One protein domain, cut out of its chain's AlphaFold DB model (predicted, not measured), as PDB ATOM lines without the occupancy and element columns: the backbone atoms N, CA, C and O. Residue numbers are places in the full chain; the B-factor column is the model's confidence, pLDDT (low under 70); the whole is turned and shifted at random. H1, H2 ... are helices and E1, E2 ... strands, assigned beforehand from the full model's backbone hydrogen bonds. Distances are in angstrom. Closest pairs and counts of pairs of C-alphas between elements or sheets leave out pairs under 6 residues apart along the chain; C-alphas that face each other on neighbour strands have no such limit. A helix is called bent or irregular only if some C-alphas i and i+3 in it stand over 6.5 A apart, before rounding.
ATOM      1  N   LYS A  11     -78.448 -45.136  35.878       93.94
ATOM      2  CA  LYS A  11     -79.548 -45.487  36.778       93.94
ATOM      3  C   LYS A  11     -80.818 -45.715  35.959       93.94
ATOM      4  O   LYS A  11     -81.015 -45.114  34.898       93.94
ATOM      5  N   ALA A  12     -81.653 -46.622  36.424       95.19
ATOM      6  CA  ALA A  12     -82.870 -47.023  35.757       95.19
ATOM      7  C   ALA A  12     -83.931 -47.443  36.775       95.19
ATOM      8  O   ALA A  12     -83.630 -47.773  37.923       95.19
ATOM      9  N   ARG A  13     -85.180 -47.463  36.318       96.50
ATOM     10  CA  ARG A  13     -86.302 -48.062  37.040       96.50
ATOM     11  C   ARG A  13     -86.939 -49.142  36.203       96.50
ATOM     12  O   ARG A  13     -87.117 -48.967  34.995       96.50
ATOM     13  N   LEU A  14     -87.304 -50.230  36.853       97.19
ATOM     14  CA  LEU A  14     -87.993 -51.349  36.247       97.19
ATOM     15  C   LEU A  14     -89.355 -51.469  36.919       97.19
ATOM     16  O   LEU A  14     -89.442 -51.719  38.113       97.19
ATOM     17  N   ILE A  15     -90.412 -51.240  36.147       97.88
ATOM     18  CA  ILE A  15     -91.797 -51.284  36.624       97.88
ATOM     19  C   ILE A  15     -92.409 -52.572  36.089       97.88
ATOM     20  O   ILE A  15     -92.553 -52.714  34.873       97.88
ATOM     21  N   ARG A  16     -92.728 -53.505  36.982       97.44
ATOM     22  CA  ARG A  16     -93.331 -54.805  36.689       97.44
ATOM     23  C   ARG A  16     -94.846 -54.691  36.795       97.44
ATOM     24  O   ARG A  16     -95.357 -54.275  37.829       97.44
ATOM     25  N   GLY A  17     -95.540 -55.055  35.724       97.25
ATOM     26  CA  GLY A  17     -96.998 -55.204  35.699       97.25
ATOM     27  C   GLY A  17     -97.452 -56.639  35.974       97.25
ATOM     28  O   GLY A  17     -98.627 -56.937  35.803       97.25
ATOM     29  N   GLY A  18     -96.520 -57.528  36.333       94.44
ATOM     30  CA  GLY A  18     -96.766 -58.960  36.402       94.44
ATOM     31  C   GLY A  18     -96.957 -59.593  35.025       94.44
ATOM     32  O   GLY A  18     -96.926 -58.928  33.985       94.44
ATOM     33  N   SER A  19     -97.138 -60.908  35.020       94.19
ATOM     34  CA  SER A  19     -97.363 -61.689  33.808       94.19
ATOM     35  C   SER A  19     -98.771 -62.271  33.819       94.19
ATOM     36  O   SER A  19     -99.210 -62.835  34.816       94.19
ATOM     37  N   ALA A  20     -99.468 -62.191  32.683       91.69
ATOM     38  CA  ALA A  20    -100.782 -62.821  32.523       91.69
ATOM     39  C   ALA A  20    -100.712 -64.361  32.546       91.69
ATOM     40  O   ALA A  20    -101.706 -65.022  32.836       91.69
ATOM     41  N   GLU A  21     -99.544 -64.928  32.236       93.50
ATOM     42  CA  GLU A  21     -99.278 -66.364  32.334       93.50
ATOM     43  C   GLU A  21     -98.199 -66.628  33.397       93.50
ATOM     44  O   GLU A  21     -97.158 -65.964  33.370       93.50
ATOM     45  N   PRO A  22     -98.405 -67.585  34.319       93.38
ATOM     46  CA  PRO A  22     -97.460 -67.835  35.396       93.38
ATOM     47  C   PRO A  22     -96.208 -68.558  34.891       93.38
ATOM     48  O   PRO A  22     -96.278 -69.592  34.217       93.38
ATOM     49  N   THR A  23     -95.046 -68.045  35.278       94.38
ATOM     50  CA  THR A  23     -93.734 -68.638  35.000       94.38
ATOM     51  C   THR A  23     -93.166 -69.402  36.197       94.38
ATOM     52  O   THR A  23     -92.199 -70.155  36.032       94.38
ATOM     53  N   GLY A  24     -93.766 -69.252  37.381       94.44
ATOM     54  CA  GLY A  24     -93.239 -69.773  38.644       94.44
ATOM     55  C   GLY A  24     -92.100 -68.916  39.197       94.44
ATOM     56  O   GLY A  24     -91.325 -69.379  40.027       94.44
ATOM     57  N   VAL A  25     -91.960 -67.683  38.709       95.44
ATOM     58  CA  VAL A  25     -90.929 -66.741  39.136       95.44
ATOM     59  C   VAL A  25     -91.636 -65.466  39.550       95.44
ATOM     60  O   VAL A  25     -92.053 -64.690  38.695       95.44
ATOM     61  N   ALA A  26     -91.715 -65.213  40.858       95.31
ATOM     62  CA  ALA A  26     -92.375 -64.025  41.409       95.31
ATOM     63  C   ALA A  26     -91.878 -62.721  40.760       95.31
ATOM     64  O   ALA A  26     -92.655 -61.808  40.498       95.31
ATOM     65  N   TRP A  27     -90.585 -62.660  40.410       95.62
ATOM     66  CA  TRP A  27     -90.012 -61.508  39.717       95.62
ATOM     67  C   TRP A  27     -90.597 -61.261  38.310       95.62
ATOM     68  O   TRP A  27     -90.596 -60.130  37.843       95.62
ATOM     69  N   LEU A  28     -91.127 -62.274  37.627       96.81
ATOM     70  CA  LEU A  28     -91.834 -62.111  36.350       96.81
ATOM     71  C   LEU A  28     -93.349 -62.006  36.536       96.81
ATOM     72  O   LEU A  28     -94.007 -61.272  35.803       96.81
ATOM     73  N   ASP A  29     -93.885 -62.752  37.498       97.06
ATOM     74  CA  ASP A  29     -95.319 -63.002  37.615       97.06
ATOM     75  C   ASP A  29     -96.050 -61.893  38.380       97.06
ATOM     76  O   ASP A  29     -97.203 -61.599  38.074       97.06
ATOM     77  N   GLU A  30     -95.378 -61.240  39.329       96.50
ATOM     78  CA  GLU A  30     -95.991 -60.258  40.225       96.50
ATOM     79  C   GLU A  30     -95.728 -58.811  39.791       96.50
ATOM     80  O   GLU A  30     -94.720 -58.487  39.152       96.50
ATOM     81  N   GLU A  31     -96.630 -57.913  40.182       97.38
ATOM     82  CA  GLU A  31     -96.414 -56.472  40.071       97.38
ATOM     83  C   GLU A  31     -95.316 -55.995  41.035       97.38
ATOM     84  O   GLU A  31     -95.053 -56.597  42.079       97.38
ATOM     85  N   GLY A  32     -94.654 -54.888  40.697       96.25
ATOM     86  CA  GLY A  32     -93.650 -54.285  41.569       96.25
ATOM     87  C   GLY A  32     -92.785 -53.232  40.889       96.25
ATOM     88  O   GLY A  32     -92.867 -53.008  39.684       96.25
ATOM     89  N   GLU A  33     -91.920 -52.591  41.666       96.56
ATOM     90  CA  GLU A  33     -90.925 -51.643  41.163       96.56
ATOM     91  C   GLU A  33     -89.548 -52.017  41.708       96.56
ATOM     92  O   GLU A  33     -89.386 -52.221  42.910       96.56
ATOM     93  N   ASP A  34     -88.561 -52.074  40.818       95.94
ATOM     94  CA  ASP A  34     -87.167 -52.317  41.161       95.94
ATOM     95  C   ASP A  34     -86.299 -51.145  40.681       95.94
ATOM     96  O   ASP A  34     -86.464 -50.611  39.574       95.94
ATOM     97  N   VAL A  35     -85.318 -50.765  41.499       95.56
ATOM     98  CA  VAL A  35     -84.223 -49.900  41.046       95.56
ATOM     99  C   VAL A  35     -83.262 -50.745  40.219       95.56
ATOM    100  O   VAL A  35     -83.035 -51.917  40.513       95.56
ATOM    101  N   ALA A  36     -82.675 -50.160  39.180       95.31
ATOM    102  CA  ALA A  36     -81.727 -50.856  38.333       95.31
ATOM    103  C   ALA A  36     -80.558 -49.969  37.893       95.31
ATOM    104  O   ALA A  36     -80.645 -48.741  37.872       95.31
ATOM    105  N   ASP A  37     -79.480 -50.621  37.477       94.88
ATOM    106  CA  ASP A  37     -78.390 -50.038  36.707       94.88
ATOM    107  C   ASP A  37     -78.363 -50.696  35.333       94.88
ATOM    108  O   ASP A  37     -78.340 -51.919  35.222       94.88
ATOM    109  N   ALA A  38     -78.372 -49.910  34.261       94.25
ATOM    110  CA  ALA A  38     -78.467 -50.449  32.914       94.25
ATOM    111  C   ALA A  38     -77.496 -49.781  31.947       94.25
ATOM    112  O   ALA A  38     -77.262 -48.573  31.977       94.25
ATOM    113  N   ARG A  39     -76.941 -50.590  31.048       91.81
ATOM    114  CA  ARG A  39     -75.998 -50.143  30.026       91.81
ATOM    115  C   ARG A  39     -76.362 -50.737  28.681       91.81
ATOM    116  O   ARG A  39     -76.399 -51.956  28.517       91.81
ATOM    117  N   VAL A  40     -76.552 -49.864  27.698       89.75
ATOM    118  CA  VAL A  40     -76.653 -50.254  26.294       89.75
ATOM    119  C   VAL A  40     -75.293 -50.052  25.649       89.75
ATOM    120  O   VAL A  40     -74.799 -48.932  25.588       89.75
ATOM    121  N   PHE A  41     -74.707 -51.121  25.124       86.69
ATOM    122  CA  PHE A  41     -73.392 -51.063  24.492       86.69
ATOM    123  C   PHE A  41     -73.329 -51.937  23.240       86.69
ATOM    124  O   PHE A  41     -74.220 -52.744  22.958       86.69
ATOM    125  N   ARG A  42     -72.287 -51.740  22.432       83.62
ATOM    126  CA  ARG A  42     -72.019 -52.553  21.240       83.62
ATOM    127  C   ARG A  42     -70.826 -53.453  21.523       83.62
ATOM    128  O   ARG A  42     -69.828 -53.002  22.069       83.62
ATOM    129  N   SER A  43     -70.917 -54.714  21.122       77.75
ATOM    130  CA  SER A  43     -69.774 -55.626  21.120       77.75
ATOM    131  C   SER A  43     -69.261 -55.774  19.689       77.75
ATOM    132  O   SER A  43     -70.003 -55.590  18.726       77.75
ATOM    133  N   ARG A  44     -67.990 -56.144  19.509       76.31
ATOM    134  CA  ARG A  44     -67.475 -56.496  18.174       76.31
ATOM    135  C   ARG A  44     -68.180 -57.730  17.599       76.31
ATOM    136  O   ARG A  44     -68.342 -57.833  16.388       76.31
ATOM    137  N   LEU A  45     -68.623 -58.638  18.470       71.12
ATOM    138  CA  LEU A  45     -69.285 -59.890  18.094       71.12
ATOM    139  C   LEU A  45     -70.817 -59.751  18.008       71.12
ATOM    140  O   LEU A  45     -71.458 -60.488  17.260       71.12
ATOM    141  N   LEU A  46     -71.409 -58.798  18.738       71.62
ATOM    142  CA  LEU A  46     -72.862 -58.611  18.856       71.62
ATOM    143  C   LEU A  46     -73.252 -57.170  18.518       71.62
ATOM    144  O   LEU A  46     -72.668 -56.229  19.046       71.62
ATOM    145  N   ARG A  47     -74.295 -56.981  17.695       77.44
ATOM    146  CA  ARG A  47     -74.736 -55.643  17.244       77.44
ATOM    147  C   ARG A  47     -75.087 -54.715  18.408       77.44
ATOM    148  O   ARG A  47     -74.722 -53.541  18.376       77.44
ATOM    149  N   ARG A  48     -75.813 -55.229  19.402       87.81
ATOM    150  CA  ARG A  48     -76.271 -54.476  20.571       87.81
ATOM    151  C   ARG A  48     -76.407 -55.414  21.761       87.81
ATOM    152  O   ARG A  48     -76.906 -56.530  21.609       87.81
ATOM    153  N   VAL A  49     -75.973 -54.935  22.915       90.94
ATOM    154  CA  VAL A  49     -76.092 -55.598  24.206       90.94
ATOM    155  C   VAL A  49     -76.773 -54.634  25.170       90.94
ATOM    156  O   VAL A  49     -76.491 -53.435  25.154       90.94
ATOM    157  N   LEU A  50     -77.677 -55.162  25.983       93.62
ATOM    158  CA  LEU A  50     -78.265 -54.488  27.129       93.62
ATOM    159  C   LEU A  50     -77.878 -55.292  28.371       93.62
ATOM    160  O   LEU A  50     -78.294 -56.439  28.520       93.62
ATOM    161  N   GLY A  51     -77.040 -54.697  29.216       94.75
ATOM    162  CA  GLY A  51     -76.793 -55.176  30.571       94.75
ATOM    163  C   GLY A  51     -77.737 -54.471  31.535       94.75
ATOM    164  O   GLY A  51     -77.922 -53.259  31.408       94.75
ATOM    165  N   VAL A  52     -78.335 -55.215  32.459       95.75
ATOM    166  CA  VAL A  52     -79.192 -54.684  33.524       95.75
ATOM    167  C   VAL A  52     -78.799 -55.363  34.825       95.75
ATOM    168  O   VAL A  52     -78.744 -56.584  34.869       95.75
ATOM    169  N   ARG A  53     -78.544 -54.588  35.872       96.38
ATOM    170  CA  ARG A  53     -78.505 -55.050  37.253       96.38
ATOM    171  C   ARG A  53     -79.781 -54.580  37.913       96.38
ATOM    172  O   ARG A  53     -80.049 -53.386  37.918       96.38
ATOM    173  N   VAL A  54     -80.556 -55.513  38.426       95.44
ATOM    174  CA  VAL A  54     -81.791 -55.266  39.158       95.44
ATOM    175  C   VAL A  54     -81.469 -55.337  40.642       95.44
ATOM    176  O   VAL A  54     -80.783 -56.264  41.065       95.44
ATOM    177  N   HIS A  55     -81.967 -54.374  41.405       94.44
ATOM    178  CA  HIS A  55     -81.894 -54.327  42.861       94.44
ATOM    179  C   HIS A  55     -83.277 -54.649  43.424       94.44
ATOM    180  O   HIS A  55     -84.048 -53.744  43.749       94.44
ATOM    181  N   ALA A  56     -83.612 -55.940  43.457       87.19
ATOM    182  CA  ALA A  56     -84.900 -56.410  43.949       87.19
ATOM    183  C   ALA A  56     -84.851 -56.652  45.471       87.19
ATOM    184  O   ALA A  56     -83.781 -56.960  46.006       87.19
ATOM    185  N   PRO A  57     -85.993 -56.609  46.186       83.38
ATOM    186  CA  PRO A  57     -86.036 -56.891  47.626       83.38
ATOM    187  C   PRO A  57     -85.463 -58.263  48.014       83.38
ATOM    188  O   PRO A  57     -84.867 -58.413  49.076       83.38
ATOM    189  N   ALA A  58     -85.617 -59.261  47.138       85.94
ATOM    190  CA  ALA A  58     -85.103 -60.616  47.334       85.94
ATOM    191  C   ALA A  58     -83.606 -60.773  46.987       85.94
ATOM    192  O   ALA A  58     -83.049 -61.857  47.164       85.94
ATOM    193  N   GLY A  59     -82.956 -59.720  46.486       89.31
ATOM    194  CA  GLY A  59     -81.540 -59.696  46.143       89.31
ATOM    195  C   GLY A  59     -81.248 -59.095  44.769       89.31
ATOM    196  O   GLY A  59     -82.122 -58.962  43.910       89.31
ATOM    197  N   ASP A  60     -79.978 -58.758  44.564       94.12
ATOM    198  CA  ASP A  60     -79.483 -58.246  43.290       94.12
ATOM    199  C   ASP A  60     -79.376 -59.352  42.231       94.12
ATOM    200  O   ASP A  60     -78.925 -60.463  42.519       94.12
ATOM    201  N   GLY A  61     -79.668 -59.015  40.974       95.56
ATOM    202  CA  GLY A  61     -79.497 -59.927  39.843       95.56
ATOM    203  C   GLY A  61     -79.113 -59.219  38.550       95.56
ATOM    204  O   GLY A  61     -79.549 -58.103  38.284       95.56
ATOM    205  N   ASP A  62     -78.305 -59.881  37.728       96.44
ATOM    206  CA  ASP A  62     -77.841 -59.376  36.445       96.44
ATOM    207  C   ASP A  62     -78.562 -60.066  35.285       96.44
ATOM    208  O   ASP A  62     -78.735 -61.283  35.244       96.44
ATOM    209  N   LEU A  63     -78.915 -59.271  34.280       96.12
ATOM    210  CA  LEU A  63     -79.417 -59.706  32.989       96.12
ATOM    211  C   LEU A  63     -78.489 -59.205  31.888       96.12
ATOM    212  O   LEU A  63     -78.068 -58.048  31.875       96.12
ATOM    213  N   VAL A  64     -78.216 -60.076  30.918       94.94
ATOM    214  CA  VAL A  64     -77.509 -59.713  29.689       94.94
ATOM    215  C   VAL A  64     -78.347 -60.149  28.500       94.94
ATOM    216  O   VAL A  64     -78.551 -61.338  28.255       94.94
ATOM    217  N   LEU A  65     -78.827 -59.157  27.757       95.19
ATOM    218  CA  LEU A  65     -79.668 -59.329  26.583       95.19
ATOM    219  C   LEU A  65     -78.884 -58.920  25.344       95.19
ATOM    220  O   LEU A  65     -78.265 -57.857  25.300       95.19
ATOM    221  N   VAL A  66     -78.920 -59.758  24.316       93.12
ATOM    222  CA  VAL A  66     -78.136 -59.587  23.096       93.12
ATOM    223  C   VAL A  66     -79.052 -59.577  21.880       93.12
ATOM    224  O   VAL A  66     -79.982 -60.371  21.770       93.12
ATOM    225  N   SER A  67     -78.809 -58.660  20.946       87.94
ATOM    226  CA  SER A  67     -79.514 -58.646  19.660       87.94
ATOM    227  C   SER A  67     -78.837 -59.603  18.676       87.94
ATOM    228  O   SER A  67     -77.614 -59.569  18.491       87.94
ATOM    229  N   THR A  68     -79.640 -60.426  17.997       71.62
ATOM    230  CA  THR A  68     -79.206 -61.148  16.794       71.62
ATOM    231  C   THR A  68     -79.349 -60.245  15.566       71.62
ATOM    232  O   THR A  68     -80.146 -59.310  15.551       71.62
ATOM    233  N   ARG A  69     -78.592 -60.516  14.492       61.66
ATOM    234  CA  ARG A  69     -78.447 -59.617  13.324       61.66
ATOM    235  C   ARG A  69     -79.756 -59.194  12.626       61.66
ATOM    236  O   ARG A  69     -79.703 -58.261  11.833       61.66
ATOM    237  N   ARG A  70     -80.886 -59.864  12.884       67.44
ATOM    238  CA  ARG A  70     -82.190 -59.620  12.240       67.44
ATOM    239  C   ARG A  70     -83.283 -59.115  13.190       67.44
ATOM    240  O   ARG A  70     -84.366 -58.804  12.713       67.44
ATOM    241  N   SER A  71     -83.028 -59.034  14.500       75.88
ATOM    242  CA  SER A  71     -84.063 -58.712  15.495       75.88
ATOM    243  C   SER A  71     -83.800 -57.390  16.211       75.88
ATOM    244  O   SER A  71     -82.681 -57.123  16.663       75.88
ATOM    245  N   ARG A  72     -84.858 -56.582  16.361       82.19
ATOM    246  CA  ARG A  72     -84.871 -55.419  17.265       82.19
ATOM    247  C   ARG A  72     -84.967 -55.831  18.734       82.19
ATOM    248  O   ARG A  72     -84.502 -55.084  19.590       82.19
ATOM    249  N   VAL A  73     -85.511 -57.017  19.001       89.44
ATOM    250  CA  VAL A  73     -85.580 -57.603  20.339       89.44
ATOM    251  C   VAL A  73     -84.187 -58.085  20.733       89.44
ATOM    252  O   VAL A  73     -83.575 -58.898  20.029       89.44
ATOM    253  N   LEU A  74     -83.684 -57.581  21.856       94.06
ATOM    254  CA  LEU A  74     -82.543 -58.169  22.548       94.06
ATOM    255  C   LEU A  74     -83.057 -59.338  23.378       94.06
ATOM    256  O   LEU A  74     -84.073 -59.185  24.036       94.06
ATOM    257  N   ALA A  75     -82.377 -60.478  23.381       94.38
ATOM    258  CA  ALA A  75     -82.801 -61.637  24.157       94.38
ATOM    259  C   ALA A  75     -81.640 -62.235  24.944       94.38
ATOM    260  O   ALA A  75     -80.476 -62.085  24.572       94.38
ATOM    261  N   THR A  76     -81.961 -62.925  26.030       93.75
ATOM    262  CA  THR A  76     -80.990 -63.775  26.724       93.75
ATOM    263  C   THR A  76     -80.414 -64.801  25.742       93.75
ATOM    264  O   THR A  76     -81.161 -65.383  24.951       93.75
ATOM    265  N   PRO A  77     -79.086 -65.020  25.733       89.62
ATOM    266  CA  PRO A  77     -78.457 -65.941  24.785       89.62
ATOM    267  C   PRO A  77     -78.808 -67.406  25.070       89.62
ATOM    268  O   PRO A  77     -78.731 -68.243  24.173       89.62
ATOM    269  N   VAL A  78     -79.183 -67.709  26.313       89.56
ATOM    270  CA  VAL A  78     -79.660 -69.015  26.762       89.56
ATOM    271  C   VAL A  78     -80.900 -68.824  27.642       89.56
ATOM    272  O   VAL A  78     -80.949 -67.837  28.377       89.56
ATOM    273  N   PRO A  79     -81.883 -69.740  27.585       93.44
ATOM    274  CA  PRO A  79     -83.000 -69.761  28.522       93.44
ATOM    275  C   PRO A  79     -82.547 -69.900  29.982       93.44
ATOM    276  O   PRO A  79     -81.550 -70.570  30.271       93.44
ATOM    277  N   TYR A  80     -83.334 -69.325  30.886       94.88
ATOM    278  CA  TYR A  80     -83.313 -69.637  32.311       94.88
ATOM    279  C   TYR A  80     -84.227 -70.824  32.606       94.88
ATOM    280  O   TYR A  80     -85.239 -71.022  31.939       94.88
ATOM    281  N   GLU A  81     -83.854 -71.603  33.608       94.19
ATOM    282  CA  GLU A  81     -84.667 -72.647  34.210       94.19
ATOM    283  C   GLU A  81     -85.579 -72.021  35.267       94.19
ATOM    284  O   GLU A  81     -85.105 -71.314  36.162       94.19
ATOM    285  N   THR A  82     -86.873 -72.310  35.178       93.06
ATOM    286  CA  THR A  82     -87.862 -71.984  36.210       93.06
ATOM    287  C   THR A  82     -88.611 -73.240  36.632       93.06
ATOM    288  O   THR A  82     -88.470 -74.300  36.018       93.06
ATOM    289  N   ASP A  83     -89.432 -73.128  37.675       88.31
ATOM    290  CA  ASP A  83     -90.247 -74.243  38.170       88.31
ATOM    291  C   ASP A  83     -91.303 -74.703  37.150       88.31
ATOM    292  O   ASP A  83     -91.770 -75.836  37.213       88.31
ATOM    293  N   THR A  84     -91.644 -73.855  36.172       90.81
ATOM    294  CA  THR A  84     -92.603 -74.184  35.102       90.81
ATOM    295  C   THR A  84     -91.932 -74.466  33.753       90.81
ATOM    296  O   THR A  84     -92.616 -74.643  32.742       90.81
ATOM    297  N   GLY A  85     -90.598 -74.521  33.720       91.56
ATOM    298  CA  GLY A  85     -89.808 -74.841  32.532       91.56
ATOM    299  C   GLY A  85     -88.938 -73.687  32.021       91.56
ATOM    300  O   GLY A  85     -88.731 -72.688  32.706       91.56
ATOM    301  N   PRO A  86     -88.356 -73.824  30.818       94.69
ATOM    302  CA  PRO A  86     -87.438 -72.829  30.277       94.69
ATOM    303  C   PRO A  86     -88.136 -71.510  29.935       94.69
ATOM    304  O   PRO A  86     -89.155 -71.500  29.239       94.69
ATOM    305  N   VAL A  87     -87.514 -70.390  30.305       95.75
ATOM    306  CA  VAL A  87     -87.932 -69.044  29.890       95.75
ATOM    307  C   VAL A  87     -86.787 -68.284  29.230       95.75
ATOM    308  O   VAL A  87     -85.660 -68.244  29.717       95.75
ATOM    309  N   VAL A  88     -87.075 -67.651  28.097       95.44
ATOM    310  CA  VAL A  88     -86.175 -66.703  27.438       95.44
ATOM    311  C   VAL A  88     -86.680 -65.305  27.740       95.44
ATOM    312  O   VAL A  88     -87.811 -64.980  27.394       95.44
ATOM    313  N   LEU A  89     -85.831 -64.467  28.329       97.12
ATOM    314  CA  LEU A  89     -86.141 -63.047  28.492       97.12
ATOM    315  C   LEU A  89     -85.741 -62.247  27.260       97.12
ATOM    316  O   LEU A  89     -84.736 -62.554  26.610       97.12
ATOM    317  N   GLY A  90     -86.511 -61.200  26.988       96.31
ATOM    318  CA  GLY A  90     -86.311 -60.262  25.902       96.31
ATOM    319  C   GLY A  90     -86.546 -58.816  26.326       96.31
ATOM    320  O   GLY A  90     -87.246 -58.543  27.296       96.31
ATOM    321  N   ALA A  91     -85.950 -57.891  25.581       97.38
ATOM    322  CA  ALA A  91     -86.185 -56.463  25.679       97.38
ATOM    323  C   ALA A  91     -86.392 -55.874  24.286       97.38
ATOM    324  O   ALA A  91     -85.530 -56.015  23.411       97.38
ATOM    325  N   GLU A  92     -87.499 -55.170  24.096       95.31
ATOM    326  CA  GLU A  92     -87.773 -54.405  22.886       95.31
ATOM    327  C   GLU A  92     -87.677 -52.901  23.178       95.31
ATOM    328  O   GLU A  92     -88.307 -52.419  24.121       95.31
ATOM    329  N   PRO A  93     -86.889 -52.127  22.411       93.31
ATOM    330  CA  PRO A  93     -86.830 -50.684  22.595       93.31
ATOM    331  C   PRO A  93     -88.142 -50.026  22.144       93.31
ATOM    332  O   PRO A  93     -88.483 -50.072  20.965       93.31
ATOM    333  N   LEU A  94     -88.823 -49.343  23.066       92.81
ATOM    334  CA  LEU A  94     -90.003 -48.512  22.784       92.81
ATOM    335  C   LEU A  94     -89.621 -47.043  22.514       92.81
ATOM    336  O   LEU A  94     -90.392 -46.273  21.952       92.81
ATOM    337  N   GLY A  95     -88.407 -46.648  22.897       89.12
ATOM    338  CA  GLY A  95     -87.856 -45.319  22.660       89.12
ATOM    339  C   GLY A  95     -86.376 -45.243  23.043       89.12
ATOM    340  O   GLY A  95     -85.763 -46.269  23.348       89.12
ATOM    341  N   PRO A  96     -85.773 -44.041  23.065       85.56
ATOM    342  CA  PRO A  96     -84.350 -43.875  23.381       85.56
ATOM    343  C   PRO A  96     -83.963 -44.369  24.782       85.56
ATOM    344  O   PRO A  96     -82.858 -44.869  24.981       85.56
ATOM    345  N   ASN A  97     -84.886 -44.246  25.739       91.69
ATOM    346  CA  ASN A  97     -84.659 -44.522  27.158       91.69
ATOM    347  C   ASN A  97     -85.624 -45.566  27.728       91.69
ATOM    348  O   ASN A  97     -85.652 -45.756  28.936       91.69
ATOM    349  N   THR A  98     -86.410 -46.237  26.887       95.38
ATOM    350  CA  THR A  98     -87.483 -47.122  27.353       95.38
ATOM    351  C   THR A  98     -87.418 -48.446  26.621       95.38
ATOM    352  O   THR A  98     -87.355 -48.471  25.391       95.38
ATOM    353  N   HIS A  99     -87.460 -49.539  27.379       96.88
ATOM    354  CA  HIS A  99     -87.546 -50.892  26.849       96.88
ATOM    355  C   HIS A  99     -88.722 -51.618  27.499       96.88
ATOM    356  O   HIS A  99     -88.892 -51.540  28.715       96.88
ATOM    357  N   VAL A 100     -89.511 -52.330  26.704       97.88
ATOM    358  CA  VAL A 100     -90.470 -53.310  27.219       97.88
ATOM    359  C   VAL A 100     -89.712 -54.607  27.444       97.88
ATOM    360  O   VAL A 100     -88.999 -55.061  26.548       97.88
ATOM    361  N   LEU A 101     -89.832 -55.171  28.641       98.19
ATOM    362  CA  LEU A 101     -89.304 -56.480  28.981       98.19
ATOM    363  C   LEU A 101     -90.409 -57.523  28.850       98.19
ATOM    364  O   LEU A 101     -91.524 -57.345  29.350       98.19
ATOM    365  N   SER A 102     -90.053 -58.621  28.198       97.88
ATOM    366  CA  SER A 102     -90.953 -59.732  27.921       97.88
ATOM    367  C   SER A 102     -90.257 -61.058  28.195       97.88
ATOM    368  O   SER A 102     -89.028 -61.144  28.170       97.88
ATOM    369  N   TRP A 103     -91.035 -62.112  28.398       97.62
ATOM    370  CA  TRP A 103     -90.543 -63.483  28.447       97.62
ATOM    371  C   TRP A 103     -91.272 -64.348  27.417       97.62
ATOM    372  O   TRP A 103     -92.311 -63.962  26.884       97.62
ATOM    373  N   ARG A 104     -90.704 -65.509  27.095       95.94
ATOM    374  CA  ARG A 104     -91.387 -66.565  26.338       95.94
ATOM    375  C   ARG A 104     -90.863 -67.940  26.711       95.94
ATOM    376  O   ARG A 104     -89.690 -68.075  27.069       95.94
ATOM    377  N   ARG A 105     -91.681 -68.969  26.507       93.88
ATOM    378  CA  ARG A 105     -91.193 -70.353  26.387       93.88
ATOM    379  C   ARG A 105     -90.443 -70.528  25.053       93.88
ATOM    380  O   ARG A 105     -90.671 -69.757  24.112       93.88
ATOM    381  N   PRO A 106     -89.544 -71.518  24.919       88.50
ATOM    382  CA  PRO A 106     -88.993 -71.888  23.618       88.50
ATOM    383  C   PRO A 106     -90.109 -72.121  22.592       88.50
ATOM    384  O   PRO A 106     -91.079 -72.810  22.878       88.50
ATOM    385  N   ALA A 107     -89.989 -71.499  21.415       84.19
ATOM    386  CA  ALA A 107     -91.004 -71.493  20.349       84.19
ATOM    387  C   ALA A 107     -92.390 -70.902  20.710       84.19
ATOM    388  O   ALA A 107     -93.280 -70.922  19.865       84.19
ATOM    389  N   GLY A 108     -92.560 -70.334  21.908       90.56
ATOM    390  CA  GLY A 108     -93.795 -69.686  22.347       90.56
ATOM    391  C   GLY A 108     -93.899 -68.206  21.969       90.56
ATOM    392  O   GLY A 108     -92.959 -67.597  21.434       90.56
ATOM    393  N   SER A 109     -95.059 -67.634  22.291       94.12
ATOM    394  CA  SER A 109     -95.353 -66.203  22.179       94.12
ATOM    395  C   SER A 109     -94.578 -65.385  23.212       94.12
ATOM    396  O   SER A 109     -94.145 -65.903  24.236       94.12
ATOM    397  N   TRP A 110     -94.369 -64.099  22.926       95.38
ATOM    398  CA  TRP A 110     -93.800 -63.161  23.893       95.38
ATOM    399  C   TRP A 110     -94.893 -62.601  24.801       95.38
ATOM    400  O   TRP A 110     -95.908 -62.111  24.311       95.38
ATOM    401  N   HIS A 111     -94.633 -62.599  26.105       96.88
ATOM    402  CA  HIS A 111     -95.505 -62.070  27.147       96.88
ATOM    403  C   HIS A 111     -94.778 -60.915  27.830       96.88
ATOM    404  O   HIS A 111     -93.702 -61.103  28.404       96.88
ATOM    405  N   ALA A 112     -95.311 -59.700  27.704       97.56
ATOM    406  CA  ALA A 112     -94.761 -58.539  28.393       97.56
ATOM    407  C   ALA A 112     -95.000 -58.670  29.901       97.56
ATOM    408  O   ALA A 112     -96.060 -59.134  30.308       97.56
ATOM    409  N   PHE A 113     -94.027 -58.241  30.704       98.25
ATOM    410  CA  PHE A 113     -94.167 -58.238  32.164       98.25
ATOM    411  C   PHE A 113     -93.627 -56.969  32.827       98.25
ATOM    412  O   PHE A 113     -94.001 -56.654  33.953       98.25
ATOM    413  N   ALA A 114     -92.744 -56.216  32.159       98.19
ATOM    414  CA  ALA A 114     -92.174 -55.013  32.753       98.19
ATOM    415  C   ALA A 114     -91.773 -53.948  31.731       98.19
ATOM    416  O   ALA A 114     -91.619 -54.202  30.536       98.19
ATOM    417  N   VAL A 115     -91.548 -52.736  32.229       98.38
ATOM    418  CA  VAL A 115     -90.975 -51.616  31.483       98.38
ATOM    419  C   VAL A 115     -89.715 -51.137  32.195       98.38
ATOM    420  O   VAL A 115     -89.764 -50.718  33.348       98.38
ATOM    421  N   LEU A 116     -88.589 -51.144  31.481       98.00
ATOM    422  CA  LEU A 116     -87.317 -50.575  31.921       98.00
ATOM    423  C   LEU A 116     -87.179 -49.142  31.395       98.00
ATOM    424  O   LEU A 116     -87.149 -48.918  30.181       98.00
ATOM    425  N   ARG A 117     -87.035 -48.176  32.304       96.75
ATOM    426  CA  ARG A 117     -86.810 -46.756  32.012       96.75
ATOM    427  C   ARG A 117     -85.405 -46.352  32.445       96.75
ATOM    428  O   ARG A 117     -85.056 -46.503  33.606       96.75
ATOM    429  N   LEU A 118     -84.606 -45.846  31.510       93.38
ATOM    430  CA  LEU A 118     -83.248 -45.358  31.747       93.38
ATOM    431  C   LEU A 118     -83.288 -43.881  32.149       93.38
ATOM    432  O   LEU A 118     -83.766 -43.044  31.378       93.38
ATOM    433  N   ASP A 119     -82.703 -43.532  33.290       88.94
ATOM    434  CA  ASP A 119     -82.654 -42.151  33.763       88.94
ATOM    435  C   ASP A 119     -81.612 -41.358  32.966       88.94
ATOM    436  O   ASP A 119     -80.473 -41.784  32.775       88.94
ATOM    437  N   GLY A 120     -82.030 -40.231  32.380       68.38
ATOM    438  CA  GLY A 120     -81.258 -39.423  31.415       68.38
ATOM    439  C   GLY A 120     -79.946 -38.836  31.926       68.38
ATOM    440  O   GLY A 120     -79.052 -38.578  31.129       68.38
ATOM    441  N   ALA A 121     -79.853 -38.605  33.234       63.72
ATOM    442  CA  ALA A 121     -78.888 -37.670  33.813       63.72
ATOM    443  C   ALA A 121     -78.054 -38.251  34.966       63.72
ATOM    444  O   ALA A 121     -77.271 -37.523  35.570       63.72
ATOM    445  N   ARG A 122     -78.228 -39.534  35.310       68.88
ATOM    446  CA  ARG A 122     -77.506 -40.174  36.417       68.88
ATOM    447  C   ARG A 122     -76.689 -41.343  35.902       68.88
ATOM    448  O   ARG A 122     -77.211 -42.445  35.716       68.88
ATOM    449  N   ASP A 123     -75.412 -41.069  35.673       73.75
ATOM    450  CA  ASP A 123     -74.423 -42.110  35.434       73.75
ATOM    451  C   ASP A 123     -74.272 -42.935  36.723       73.75
ATOM    452  O   ASP A 123     -74.205 -42.398  37.830       73.75
ATOM    453  N   ALA A 124     -74.280 -44.253  36.571       73.44
ATOM    454  CA  ALA A 124     -73.901 -45.185  37.621       73.44
ATOM    455  C   ALA A 124     -72.437 -45.594  37.421       73.44
ATOM    456  O   ALA A 124     -71.867 -45.392  36.343       73.44
ATOM    457  N   GLU A 125     -71.825 -46.193  38.442       73.88
ATOM    458  CA  GLU A 125     -70.460 -46.692  38.301       73.88
ATOM    459  C   GLU A 125     -70.370 -47.740  37.173       73.88
ATOM    460  O   GLU A 125     -71.265 -48.584  37.017       73.88
ATOM    461  N   PRO A 126     -69.308 -47.706  36.345       69.06
ATOM    462  CA  PRO A 126     -69.051 -48.759  35.378       69.06
ATOM    463  C   PRO A 126     -68.916 -50.092  36.102       69.06
ATOM    464  O   PRO A 126     -68.058 -50.256  36.966       69.06
ATOM    465  N   LEU A 127     -69.754 -51.057  35.737       73.81
ATOM    466  CA  LEU A 127     -69.835 -52.294  36.486       73.81
ATOM    467  C   LEU A 127     -70.054 -53.492  35.545       73.81
ATOM    468  O   LEU A 127     -70.849 -53.397  34.604       73.81
ATOM    469  N   PRO A 128     -69.321 -54.609  35.728       86.19
ATOM    470  CA  PRO A 128     -69.540 -55.810  34.933       86.19
ATOM    471  C   PRO A 128     -70.871 -56.480  35.288       86.19
ATOM    472  O   PRO A 128     -71.173 -56.699  36.461       86.19
ATOM    473  N   PHE A 129     -71.622 -56.861  34.257       90.56
ATOM    474  CA  PHE A 129     -72.823 -57.684  34.389       90.56
ATOM    475  C   PHE A 129     -72.433 -59.160  34.283       90.56
ATOM    476  O   PHE A 129     -71.850 -59.572  33.277       90.56
ATOM    477  N   ASP A 130     -72.755 -59.946  35.306       91.44
ATOM    478  CA  ASP A 130     -72.453 -61.374  35.399       91.44
ATOM    479  C   ASP A 130     -73.728 -62.166  35.749       91.44
ATOM    480  O   ASP A 130     -73.953 -62.515  36.911       91.44
ATOM    481  N   PRO A 131     -74.565 -62.494  34.743       91.00
ATOM    482  CA  PRO A 131     -75.810 -63.240  34.946       91.00
ATOM    483  C   PRO A 131     -75.564 -64.705  35.350       91.00
ATOM    484  O   PRO A 131     -76.504 -65.449  35.621       91.00
ATOM    485  N   VAL A 132     -74.305 -65.163  35.358       89.75
ATOM    486  CA  VAL A 132     -73.950 -66.501  35.839       89.75
ATOM    487  C   VAL A 132     -73.826 -66.494  37.353       89.75
ATOM    488  O   VAL A 132     -74.361 -67.396  37.996       89.75
ATOM    489  N   ARG A 133     -73.133 -65.494  37.911       90.19
ATOM    490  CA  ARG A 133     -72.898 -65.369  39.357       90.19
ATOM    491  C   ARG A 133     -74.007 -64.626  40.094       90.19
ATOM    492  O   ARG A 133     -74.211 -64.885  41.273       90.19
ATOM    493  N   ARG A 134     -74.694 -63.697  39.427       93.00
ATOM    494  CA  ARG A 134     -75.750 -62.857  40.004       93.00
ATOM    495  C   ARG A 134     -77.051 -63.133  39.275       93.00
ATOM    496  O   ARG A 134     -77.414 -62.426  38.344       93.00
ATOM    497  N   GLN A 135     -77.717 -64.212  39.653       94.00
ATOM    498  CA  GLN A 135     -79.010 -64.561  39.080       94.00
ATOM    499  C   GLN A 135     -80.101 -63.764  39.776       94.00
ATOM    500  O   GLN A 135     -80.117 -63.669  41.000       94.00
ATOM    501  N   VAL A 136     -81.026 -63.217  38.992       94.56
ATOM    502  CA  VAL A 136     -82.274 -62.704  39.555       94.56
ATOM    503  C   VAL A 136     -82.990 -63.867  40.260       94.56
ATOM    504  O   VAL A 136     -83.077 -64.951  39.672       94.56
ATOM    505  N   PRO A 137     -83.493 -63.685  41.495       91.56
ATOM    506  CA  PRO A 137     -84.162 -64.749  42.236       91.56
ATOM    507  C   PRO A 137     -85.250 -65.457  41.412       91.56
ATOM    508  O   PRO A 137     -86.095 -64.820  40.787       91.56
ATOM    509  N   GLY A 138     -85.196 -66.791  41.385       91.81
ATOM    510  CA  GLY A 138     -86.093 -67.649  40.597       91.81
ATOM    511  C   GLY A 138     -85.670 -67.888  39.138       91.81
ATOM    512  O   GLY A 138     -86.116 -68.864  38.542       91.81
ATOM    513  N   LEU A 139     -84.756 -67.088  38.574       94.31
ATOM    514  CA  LEU A 139     -84.194 -67.301  37.233       94.31
ATOM    515  C   LEU A 139     -82.881 -68.078  37.303       94.31
ATOM    516  O   LEU A 139     -81.788 -67.510  37.322       94.31
ATOM    517  N   ARG A 140     -82.986 -69.407  37.328       93.38
ATOM    518  CA  ARG A 140     -81.826 -70.284  37.510       93.38
ATOM    519  C   ARG A 140     -81.140 -70.571  36.183       93.38
ATOM    520  O   ARG A 140     -81.769 -70.626  35.129       93.38
TER     521      ARG A 140
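AT A GLANCE: This is residues 11 to 140 of the 154 residues of an uncharacterized protein of Nocardioides lianchengensis (UniProt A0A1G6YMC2). One eight-stranded sheet curls into a small, nearly closed barrel, and the little helix H1 caps one end. Between the edge strands E4 and E5 the ring stays open; residues 74 to 75 bridge E4 and E6 by short pairings, and residues 135 to 140 of the tail lie in the gap. The printed part has 130 residues, with elements in the order E1 H1 E2 E3 E4 E5 E6 E7 E8; the sheet, E4 E3 E2 E1 E8 E7 E6 E5, is antiparallel throughout, and the class is mostly strand. It is compact, with a radius of gyration of the C-alphas of 13.6 A and spans of 36 by 34 by 28 A.

HOW THE PARTS SIT: Begin at E4, residues 59 to 67, an edge strand, and look beside it for E3, residues 49 to 56: this is a hairpin, with N 52 and O 63 2.9 A apart, within hydrogen-bond range. Next come E2, residues 31 to 41, with N 39 and O 51 at 2.9 A, and E1, residues 11 to 17, with N 14 and O 34 at 2.9 A. E8, residues 111 to 123, follows at 160 degrees to E1, with N 13 and O 117 at 2.9 A. Then look for E7, residues 98 to 104, where N 101 and O 114 are 2.8 A apart, E6, residues 85 to 93, with N 90 and O 102 at 2.8 A, and E5, residues 80 to 82, with N 80 and O 87 at 2.8 A. E2 E3 E4 and E5 E6 E7 E8 are meanders, each strand the antiparallel neighbour of the one before. It is a folded sheet, bent back on itself: E4 E3 E2 E1 face E7 E6 E5, with E8 as the hinge. The closest C-alphas of E4 and E6, Leu 65 and Gly 90, are 6.7 A apart, while E4 and E5 are apart. H1, residues 26 to 29, is on the sheet at a height of 7.0 A, only just over none of the strands, with two of its C-alphas falling on E8; it is too short for an O i to N i+4 pair, and its one O i to N i+3 pair is within range.

IN THESE COORDINATES: Find C-alpha 11 at (-79.548, -45.487, 36.778), where E1 begins; it runs 20.0 A. E2 runs 28.3 A and bends by 67 degrees at residue 35. E3 spans 21.6 A, E4 26.6 A, E6 26.3 A and E7 19.9 A. E8 runs 30.2 A, bends by 79 degrees at residue 120 and ends at C-alpha 123, (-74.423, -42.110, 35.434).

THE WHOLE: The two C-alphas farthest apart, Thr 84 and Ala 121, are 39.0 A apart. The printed part has no cut. Its one long link is E4 to E5, and residues 124 to 140 hold no named element. Look for pLDDT under 70 at residues 69 to 70, 120 to 122 and 126; the mean of the printed part is 90.6.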